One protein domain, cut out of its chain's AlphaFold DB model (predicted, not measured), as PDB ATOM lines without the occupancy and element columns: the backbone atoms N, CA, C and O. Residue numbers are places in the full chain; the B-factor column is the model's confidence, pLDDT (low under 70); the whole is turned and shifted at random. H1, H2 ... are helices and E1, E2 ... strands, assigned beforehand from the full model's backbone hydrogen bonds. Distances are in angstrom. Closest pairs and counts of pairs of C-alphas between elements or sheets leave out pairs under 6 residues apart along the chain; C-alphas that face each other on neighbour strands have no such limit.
ATOM      1  N   THR A  27     -20.109 -13.786  -2.328       87.69
ATOM      2  CA  THR A  27     -21.197 -14.585  -2.899       87.69
ATOM      3  C   THR A  27     -20.618 -15.872  -3.465       87.69
ATOM      4  O   THR A  27     -19.707 -15.831  -4.288       87.69
ATOM      5  N   LEU A  28     -21.147 -17.018  -3.038       88.75
ATOM      6  CA  LEU A  28     -20.698 -18.321  -3.516       88.75
ATOM      7  C   LEU A  28     -21.349 -18.665  -4.864       88.75
ATOM      8  O   LEU A  28     -22.573 -18.693  -4.985       88.75
ATOM      9  N   LYS A  29     -20.533 -18.993  -5.867       93.00
ATOM     10  CA  LYS A  29     -20.973 -19.618  -7.115       93.00
ATOM     11  C   LYS A  29     -21.083 -21.131  -6.904       93.00
ATOM     12  O   LYS A  29     -20.079 -21.804  -6.680       93.00
ATOM     13  N   THR A  30     -22.307 -21.648  -6.984       92.38
ATOM     14  CA  THR A  30     -22.661 -23.045  -6.663       92.38
ATOM     15  C   THR A  30     -22.826 -23.948  -7.887       92.38
ATOM     16  O   THR A  30     -23.146 -25.124  -7.748       92.38
ATOM     17  N   THR A  31     -22.617 -23.426  -9.100       93.75
ATOM     18  CA  THR A  31     -22.646 -24.241 -10.323       93.75
ATOM     19  C   THR A  31     -21.509 -25.267 -10.318       93.75
ATOM     20  O   THR A  31     -20.409 -24.938  -9.879       93.75
ATOM     21  N   SER A  32     -21.741 -26.476 -10.835       92.25
ATOM     22  CA  SER A  32     -20.714 -27.534 -10.891       92.25
ATOM     23  C   SER A  32     -19.411 -27.034 -11.535       92.25
ATOM     24  O   SER A  32     -19.447 -26.240 -12.480       92.25
ATOM     25  N   ASN A  33     -18.264 -27.478 -11.009       92.94
ATOM     26  CA  ASN A  33     -16.911 -27.066 -11.421       92.94
ATOM     27  C   ASN A  33     -16.555 -25.590 -11.136       92.94
ATOM     28  O   ASN A  33     -15.565 -25.078 -11.665       92.94
ATOM     29  N   SER A  34     -17.345 -24.868 -10.333       95.19
ATOM     30  CA  SER A  34     -17.006 -23.484  -9.968       95.19
ATOM     31  C   SER A  34     -15.843 -23.434  -8.986       95.19
ATOM     32  O   SER A  34     -15.792 -24.220  -8.047       95.19
ATOM     33  N   ASN A  35     -14.952 -22.457  -9.155       95.31
ATOM     34  CA  ASN A  35     -13.875 -22.178  -8.209       95.31
ATOM     35  C   ASN A  35     -14.046 -20.778  -7.608       95.31
ATOM     36  O   ASN A  35     -13.932 -19.769  -8.308       95.31
ATOM     37  N   ASN A  36     -14.355 -20.730  -6.315       94.19
ATOM     38  CA  ASN A  36     -14.612 -19.510  -5.561       94.19
ATOM     39  C   ASN A  36     -13.317 -19.023  -4.904       94.19
ATOM     40  O   ASN A  36     -13.001 -19.372  -3.766       94.19
ATOM     41  N   LEU A  37     -12.559 -18.225  -5.652       93.19
ATOM     42  CA  LEU A  37     -11.306 -17.635  -5.190       93.19
ATOM     43  C   LEU A  37     -11.558 -16.403  -4.315       93.19
ATOM     44  O   LEU A  37     -12.461 -15.609  -4.587       93.19
ATOM     45  N   ASN A  38     -10.717 -16.209  -3.298       91.88
ATOM     46  CA  ASN A  38     -10.744 -15.017  -2.456       91.88
ATOM     47  C   ASN A  38      -9.405 -14.276  -2.548       91.88
ATOM     48  O   ASN A  38      -8.430 -14.637  -1.896       91.88
ATOM     49  N   ASN A  39      -9.374 -13.190  -3.326       89.50
ATOM     50  CA  ASN A  39      -8.155 -12.404  -3.563       89.50
ATOM     51  C   ASN A  39      -7.611 -11.713  -2.301       89.50
ATOM     52  O   ASN A  39      -6.454 -11.307  -2.277       89.50
ATOM     53  N   ASN A  40      -8.427 -11.570  -1.253       91.19
ATOM     54  CA  ASN A  40      -8.026 -10.921  -0.008       91.19
ATOM     55  C   ASN A  40      -7.499 -11.912   1.034       91.19
ATOM     56  O   ASN A  40      -6.950 -11.476   2.045       91.19
ATOM     57  N   ILE A  41      -7.669 -13.223   0.822       92.81
ATOM     58  CA  ILE A  41      -7.290 -14.239   1.810       92.81
ATOM     59  C   ILE A  41      -5.777 -14.263   2.051       92.81
ATOM     60  O   ILE A  41      -5.326 -14.542   3.162       92.81
ATOM     61  N   ASP A  42      -5.007 -13.876   1.035       93.94
ATOM     62  CA  ASP A  42      -3.549 -13.842   1.069       93.94
ATOM     63  C   ASP A  42      -3.020 -12.810   2.080       93.94
ATOM     64  O   ASP A  42      -1.956 -13.014   2.662       93.94
ATOM     65  N   ASN A  43      -3.807 -11.770   2.396       94.06
ATOM     66  CA  ASN A  43      -3.466 -10.765   3.411       94.06
ATOM     67  C   ASN A  43      -3.392 -11.340   4.836       94.06
ATOM     68  O   ASN A  43      -2.836 -10.705   5.731       94.06
ATOM     69  N   PHE A  44      -3.976 -12.518   5.066       94.88
ATOM     70  CA  PHE A  44      -4.036 -13.151   6.382       94.88
ATOM     71  C   PHE A  44      -3.043 -14.306   6.535       94.88
ATOM     72  O   PHE A  44      -2.819 -14.767   7.657       94.88
ATOM     73  N   ILE A  45      -2.436 -14.770   5.438       97.12
ATOM     74  CA  ILE A  45      -1.466 -15.869   5.450       97.12
ATOM     75  C   ILE A  45      -0.218 -15.440   6.221       97.12
ATOM     76  O   ILE A  45       0.321 -14.354   6.022       97.12
ATOM     77  N   GLY A  46       0.279 -16.325   7.084       96.75
ATOM     78  CA  GLY A  46       1.522 -16.106   7.809       96.75
ATOM     79  C   GLY A  46       1.417 -16.429   9.290       96.75
ATOM     80  O   GLY A  46       0.494 -17.098   9.753       96.75
ATOM     81  N   THR A  47       2.420 -15.980  10.041       98.00
ATOM     82  CA  THR A  47       2.461 -16.146  11.495       98.00
ATOM     83  C   THR A  47       2.129 -14.826  12.170       98.00
ATOM     84  O   THR A  47       2.862 -13.852  12.026       98.00
ATOM     85  N   TRP A  48       1.065 -14.828  12.962       97.06
ATOM     86  CA  TRP A  48       0.636 -13.708  13.784       97.06
ATOM     87  C   TRP A  48       1.065 -13.956  15.221       97.06
ATOM     88  O   TRP A  48       0.893 -15.056  15.756       97.06
ATOM     89  N   TYR A  49       1.645 -12.938  15.843       97.31
ATOM     90  CA  TYR A  49       2.120 -13.018  17.213       97.31
ATOM     91  C   TYR A  49       1.552 -11.869  18.035       97.31
ATOM     92  O   TYR A  49       1.655 -10.706  17.654       97.31
ATOM     93  N   TRP A  50       0.983 -12.215  19.181       96.69
ATOM     94  CA  TRP A  50       0.542 -11.277  20.198       96.69
ATOM     95  C   TRP A  50       1.154 -11.671  21.541       96.69
ATOM     96  O   TRP A  50       1.274 -12.857  21.860       96.69
ATOM     97  N   LYS A  51       1.545 -10.675  22.334       96.06
ATOM     98  CA  LYS A  51       2.101 -10.863  23.672       96.06
ATOM     99  C   LYS A  51       1.695  -9.695  24.555       96.06
ATOM    100  O   LYS A  51       1.890  -8.548  24.166       96.06
ATOM    101  N   ASP A  52       1.191 -10.005  25.740       95.19
ATOM    102  CA  ASP A  52       0.862  -9.022  26.769       95.19
ATOM    103  C   ASP A  52       0.868  -9.678  28.154       95.19
ATOM    104  O   ASP A  52       0.393 -10.801  28.291       95.19
ATOM    105  N   ASN A  53       1.393  -8.998  29.176       91.19
ATOM    106  CA  ASN A  53       1.266  -9.376  30.596       91.19
ATOM    107  C   ASN A  53       1.416 -10.884  30.904       91.19
ATOM    108  O   ASN A  53       0.524 -11.518  31.466       91.19
ATOM    109  N   GLY A  54       2.535 -11.494  30.494       92.31
ATOM    110  CA  GLY A  54       2.806 -12.922  30.739       92.31
ATOM    111  C   GLY A  54       1.967 -13.896  29.897       92.31
ATOM    112  O   GLY A  54       2.100 -15.111  30.044       92.31
ATOM    113  N   LYS A  55       1.138 -13.383  28.987       96.81
ATOM    114  CA  LYS A  55       0.360 -14.140  28.010       96.81
ATOM    115  C   LYS A  55       0.957 -13.970  26.621       96.81
ATOM    116  O   LYS A  55       1.532 -12.933  26.285       96.81
ATOM    117  N   SER A  56       0.822 -14.996  25.791       96.75
ATOM    118  CA  SER A  56       1.144 -14.907  24.372       96.75
ATOM    119  C   SER A  56       0.218 -15.773  23.535       96.75
ATOM    120  O   SER A  56      -0.276 -16.804  23.989       96.75
ATOM    121  N   LEU A  57       0.001 -15.343  22.299       97.12
ATOM    122  CA  LEU A  57      -0.765 -16.048  21.291       97.12
ATOM    123  C   LEU A  57       0.058 -16.069  20.009       97.12
ATOM    124  O   LEU A  57       0.440 -15.024  19.485       97.12
ATOM    125  N   LYS A  58       0.328 -17.269  19.506       97.94
ATOM    126  CA  LYS A  58       0.886 -17.482  18.173       97.94
ATOM    127  C   LYS A  58      -0.190 -18.124  17.315       97.94
ATOM    128  O   LYS A  58      -0.692 -19.177  17.695       97.94
ATOM    129  N   ILE A  59      -0.505 -17.527  16.173       97.81
ATOM    130  CA  ILE A  59      -1.400 -18.102  15.167       97.81
ATOM    131  C   ILE A  59      -0.605 -18.287  13.879       97.81
ATOM    132  O   ILE A  59       0.153 -17.405  13.489       97.81
ATOM    133  N   ILE A  60      -0.752 -19.432  13.225       98.06
ATOM    134  CA  ILE A  60      -0.189 -19.718  11.907       98.06
ATOM    135  C   ILE A  60      -1.366 -19.953  10.974       98.06
ATOM    136  O   ILE A  60      -2.063 -20.959  11.109       98.06
ATOM    137  N   PHE A  61      -1.568 -19.031  10.042       98.12
ATOM    138  CA  PHE A  61      -2.570 -19.149   8.999       98.12
ATOM    139  C   PHE A  61      -1.943 -19.624   7.693       98.12
ATOM    140  O   PHE A  61      -0.902 -19.120   7.260       98.12
ATOM    141  N   LYS A  62      -2.607 -20.585   7.053       96.81
ATOM    142  CA  LYS A  62      -2.318 -21.066   5.704       96.81
ATOM    143  C   LYS A  62      -3.587 -21.000   4.868       96.81
ATOM    144  O   LYS A  62      -4.679 -21.210   5.387       96.81
ATOM    145  N   LYS A  63      -3.428 -20.731   3.580       96.12
ATOM    146  CA  LYS A  63      -4.500 -20.859   2.596       96.12
ATOM    147  C   LYS A  63      -4.533 -22.282   2.062       96.12
ATOM    148  O   LYS A  63      -3.473 -22.868   1.840       96.12
ATOM    149  N   ASP A  64      -5.733 -22.785   1.828       96.19
ATOM    150  CA  ASP A  64      -5.971 -24.004   1.063       96.19
ATOM    151  C   ASP A  64      -7.153 -23.798   0.104       96.19
ATOM    152  O   ASP A  64      -7.974 -22.905   0.325       96.19
ATOM    153  N   ASN A  65      -7.229 -24.596  -0.959       96.12
ATOM    154  CA  ASN A  65      -8.335 -24.580  -1.917       96.12
ATOM    155  C   ASN A  65      -9.029 -25.943  -1.872       96.12
ATOM    156  O   ASN A  65      -8.519 -26.930  -2.406       96.12
ATOM    157  N   ILE A  66     -10.171 -25.989  -1.188       95.38
ATOM    158  CA  ILE A  66     -10.858 -27.240  -0.849       95.38
ATOM    159  C   ILE A  66     -12.135 -27.411  -1.660       95.38
ATOM    160  O   ILE A  66     -12.761 -26.428  -2.065       95.38
ATOM    161  N   ASP A  67     -12.556 -28.662  -1.823       95.62
ATOM    162  CA  ASP A  67     -13.890 -28.992  -2.315       95.62
ATOM    163  C   ASP A  67     -14.938 -28.722  -1.227       95.62
ATOM    164  O   ASP A  67     -14.790 -29.113  -0.065       95.62
ATOM    165  N   LEU A  68     -16.014 -28.035  -1.602       91.81
ATOM    166  CA  LEU A  68     -17.145 -27.797  -0.722       91.81
ATOM    167  C   LEU A  68     -17.978 -29.075  -0.596       91.81
ATOM    168  O   LEU A  68     -18.498 -29.561  -1.597       91.81
ATOM    169  N   PRO A  69     -18.222 -29.579   0.626       88.31
ATOM    170  CA  PRO A  69     -18.896 -30.863   0.820       88.31
ATOM    171  C   PRO A  69     -20.380 -30.854   0.418       88.31
ATOM    172  O   PRO A  69     -21.006 -31.907   0.363       88.31
ATOM    173  N   MET A  70     -20.962 -29.676   0.173       88.19
ATOM    174  CA  MET A  70     -22.386 -29.497  -0.134       88.19
ATOM    175  C   MET A  70     -22.684 -29.360  -1.636       88.19
ATOM    176  O   MET A  70     -23.856 -29.328  -2.006       88.19
ATOM    177  N   TYR A  71     -21.664 -29.258  -2.499       88.75
ATOM    178  CA  TYR A  71     -21.838 -28.988  -3.929       88.75
ATOM    179  C   TYR A  71     -20.877 -29.821  -4.780       88.75
ATOM    180  O   TYR A  71     -19.709 -29.979  -4.442       88.75
ATOM    181  N   ASP A  72     -21.366 -30.314  -5.915       89.44
ATOM    182  CA  ASP A  72     -20.597 -31.201  -6.784       89.44
ATOM    183  C   ASP A  72     -19.436 -30.470  -7.481       89.44
ATOM    184  O   ASP A  72     -19.644 -29.564  -8.296       89.44
ATOM    185  N   ASN A  73     -18.209 -30.873  -7.141       91.75
ATOM    186  CA  ASN A  73     -16.950 -30.337  -7.666       91.75
ATOM    187  C   ASN A  73     -16.844 -28.797  -7.602       91.75
ATOM    188  O   ASN A  73     -16.328 -28.156  -8.520       91.75
ATOM    189  N   VAL A  74     -17.383 -28.175  -6.547       95.44
ATOM    190  CA  VAL A  74     -17.224 -26.734  -6.307       95.44
ATOM    191  C   VAL A  74     -16.095 -26.510  -5.319       95.44
ATOM    192  O   VAL A  74     -16.128 -27.037  -4.212       95.44
ATOM    193  N   LYS A  75     -15.141 -25.655  -5.686       96.25
ATOM    194  CA  LYS A  75     -13.993 -25.302  -4.850       96.25
ATOM    195  C   LYS A  75     -14.142 -23.935  -4.203       96.25
ATOM    196  O   LYS A  75     -14.809 -23.047  -4.747       96.25
ATOM    197  N   THR A  76     -13.500 -23.756  -3.054       95.00
ATOM    198  CA  THR A  76     -13.355 -22.455  -2.397       95.00
ATOM    199  C   THR A  76     -12.006 -22.327  -1.707       95.00
ATOM    200  O   THR A  76     -11.481 -23.294  -1.151       95.00
ATOM    201  N   ASP A  77     -11.481 -21.105  -1.682       95.56
ATOM    202  CA  ASP A  77     -10.365 -20.768  -0.804       95.56
ATOM    203  C   ASP A  77     -10.826 -20.768   0.663       95.56
ATOM    204  O   ASP A  77     -11.880 -20.214   0.996       95.56
ATOM    205  N   VAL A  78     -10.021 -21.365   1.542       93.62
ATOM    206  CA  VAL A  78     -10.206 -21.364   2.999       93.62
ATOM    207  C   VAL A  78      -8.925 -20.955   3.715       93.62
ATOM    208  O   VAL A  78      -7.813 -21.206   3.246       93.62
ATOM    209  N   LEU A  79      -9.087 -20.328   4.881       95.38
ATOM    210  CA  LEU A  79      -7.988 -19.982   5.774       95.38
ATOM    211  C   LEU A  79      -7.950 -20.998   6.918       95.38
ATOM    212  O   LEU A  79      -8.844 -21.034   7.762       95.38
ATOM    213  N   ILE A  80      -6.908 -21.820   6.953       95.56
ATOM    214  CA  ILE A  80      -6.679 -22.820   7.996       95.56
ATOM    215  C   ILE A  80      -5.734 -22.225   9.036       95.56
ATOM    216  O   ILE A  80      -4.652 -21.743   8.696       95.56
ATOM    217  N   GLY A  81      -6.134 -22.257  10.308       95.50
ATOM    218  CA  GLY A  81      -5.384 -21.665  11.414       95.50
ATOM    219  C   GLY A  81      -4.959 -22.677  12.472       95.50
ATOM    220  O   GLY A  81      -5.792 -23.385  13.030       95.50
ATOM    221  N   PHE A  82      -3.674 -22.675  12.821       96.50
ATOM    222  CA  PHE A  82      -3.144 -23.356  14.005       96.50
ATOM    223  C   PHE A  82      -2.772 -22.315  15.045       96.50
ATOM    224  O   PHE A  82      -2.103 -21.338  14.713       96.50
ATOM    225  N   HIS A  83      -3.162 -22.512  16.300       96.69
ATOM    226  CA  HIS A  83      -2.887 -21.534  17.343       96.69
ATOM    227  C   HIS A  83      -2.294 -22.174  18.594       96.69
ATOM    228  O   HIS A  83      -2.616 -23.301  18.962       96.69
ATOM    229  N   LYS A  84      -1.413 -21.423  19.252       97.00
ATOM    230  CA  LYS A  84      -0.868 -21.745  20.566       97.00
ATOM    231  C   LYS A  84      -1.052 -20.539  21.467       97.00
ATOM    232  O   LYS A  84      -0.470 -19.483  21.214       97.00
ATOM    233  N   TYR A  85      -1.832 -20.728  22.520       96.38
ATOM    234  CA  TYR A  85      -1.972 -19.769  23.601       96.38
ATOM    235  C   TYR A  85      -1.119 -20.206  24.793       96.38
ATOM    236  O   TYR A  85      -1.069 -21.389  25.128       96.38
ATOM    237  N   ILE A  86      -0.420 -19.260  25.409       95.75
ATOM    238  CA  ILE A  86       0.366 -19.454  26.629       95.75
ATOM    239  C   ILE A  86      -0.073 -18.371  27.609       95.75
ATOM    240  O   ILE A  86      -0.143 -17.204  27.230       95.75
ATOM    241  N   SER A  87      -0.329 -18.741  28.859       94.19
ATOM    242  CA  SER A  87      -0.637 -17.815  29.945       94.19
ATOM    243  C   SER A  87       0.163 -18.231  31.168       94.19
ATOM    244  O   SER A  87      -0.080 -19.303  31.709       94.19
ATOM    245  N   ASN A  88       1.097 -17.386  31.600       79.75
ATOM    246  CA  ASN A  88       1.927 -17.632  32.783       79.75
ATOM    247  C   ASN A  88       1.256 -17.168  34.089       79.75
ATOM    248  O   ASN A  88       1.949 -16.875  35.061       79.75
TER     249      ASN A  88
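What this domain is: This is residues 27 to 88 of the 90 residues of an uncharacterized protein of Empedobacter falsenii (UniProt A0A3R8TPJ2). A long, narrow, twisted ribbon of three strands, E1, E2 and E3, makes a rod, with E2 and E3 as its long pair and E1 as a shorter strand beside E2. The short helix H1 only grazes this sheet, and before it a stretch without a named element, residues 27 to 40, is tied to E3 by a short parallel pairing. The printed part has 62 residues, with one named helix and three named strands in the order H1, E1, E2, E3; the sheet order is E1, E2, E3, all antiparallel, and the class is mostly strand. The whole is only just extended, close to loose, with a radius of gyration of the C-alphas of 16.0 A and spans of 50 by 21 by 16 A.

How they stand to each other: Residues 35 to 36 pair in parallel with residues 75 to 76 of E3, residues 75 to 87. H1, residues 41 to 44, only grazes the sheet; its closest C-alphas to E3 are those of Ile 41 and Leu 79, 7.0 A apart. H1 is too short for any O i to N i+4 pair, and its one O i to N i+3 pair is within range. E1, residues 46 to 52, and E2, residues 55 to 67, form a hairpin at 157 degrees, with N 48 and O 59 at 2.8 A, within hydrogen-bond range. E2 and E3 form a second hairpin at 164 degrees, with N 60 and O 82 at 2.8 A. The three strands form a meander, each the antiparallel neighbour of the one before. E2, the inner strand, bends by 55 degrees at residue 64.

Where its parts are: H1 begins at C-alpha 41, (-7.290, -14.239, 1.810). E1 is 20.3 A long, E2 36.7 A and E3 38.0 A. E3 ends at C-alpha 87, (-0.637, -17.815, 29.945).

The domain as a whole: The C-alphas of Ser 32 and Asn 53, the two farthest apart, are 50.3 A apart. The printed part has no cut and no long link, and no printed residue is under 70 in pLDDT.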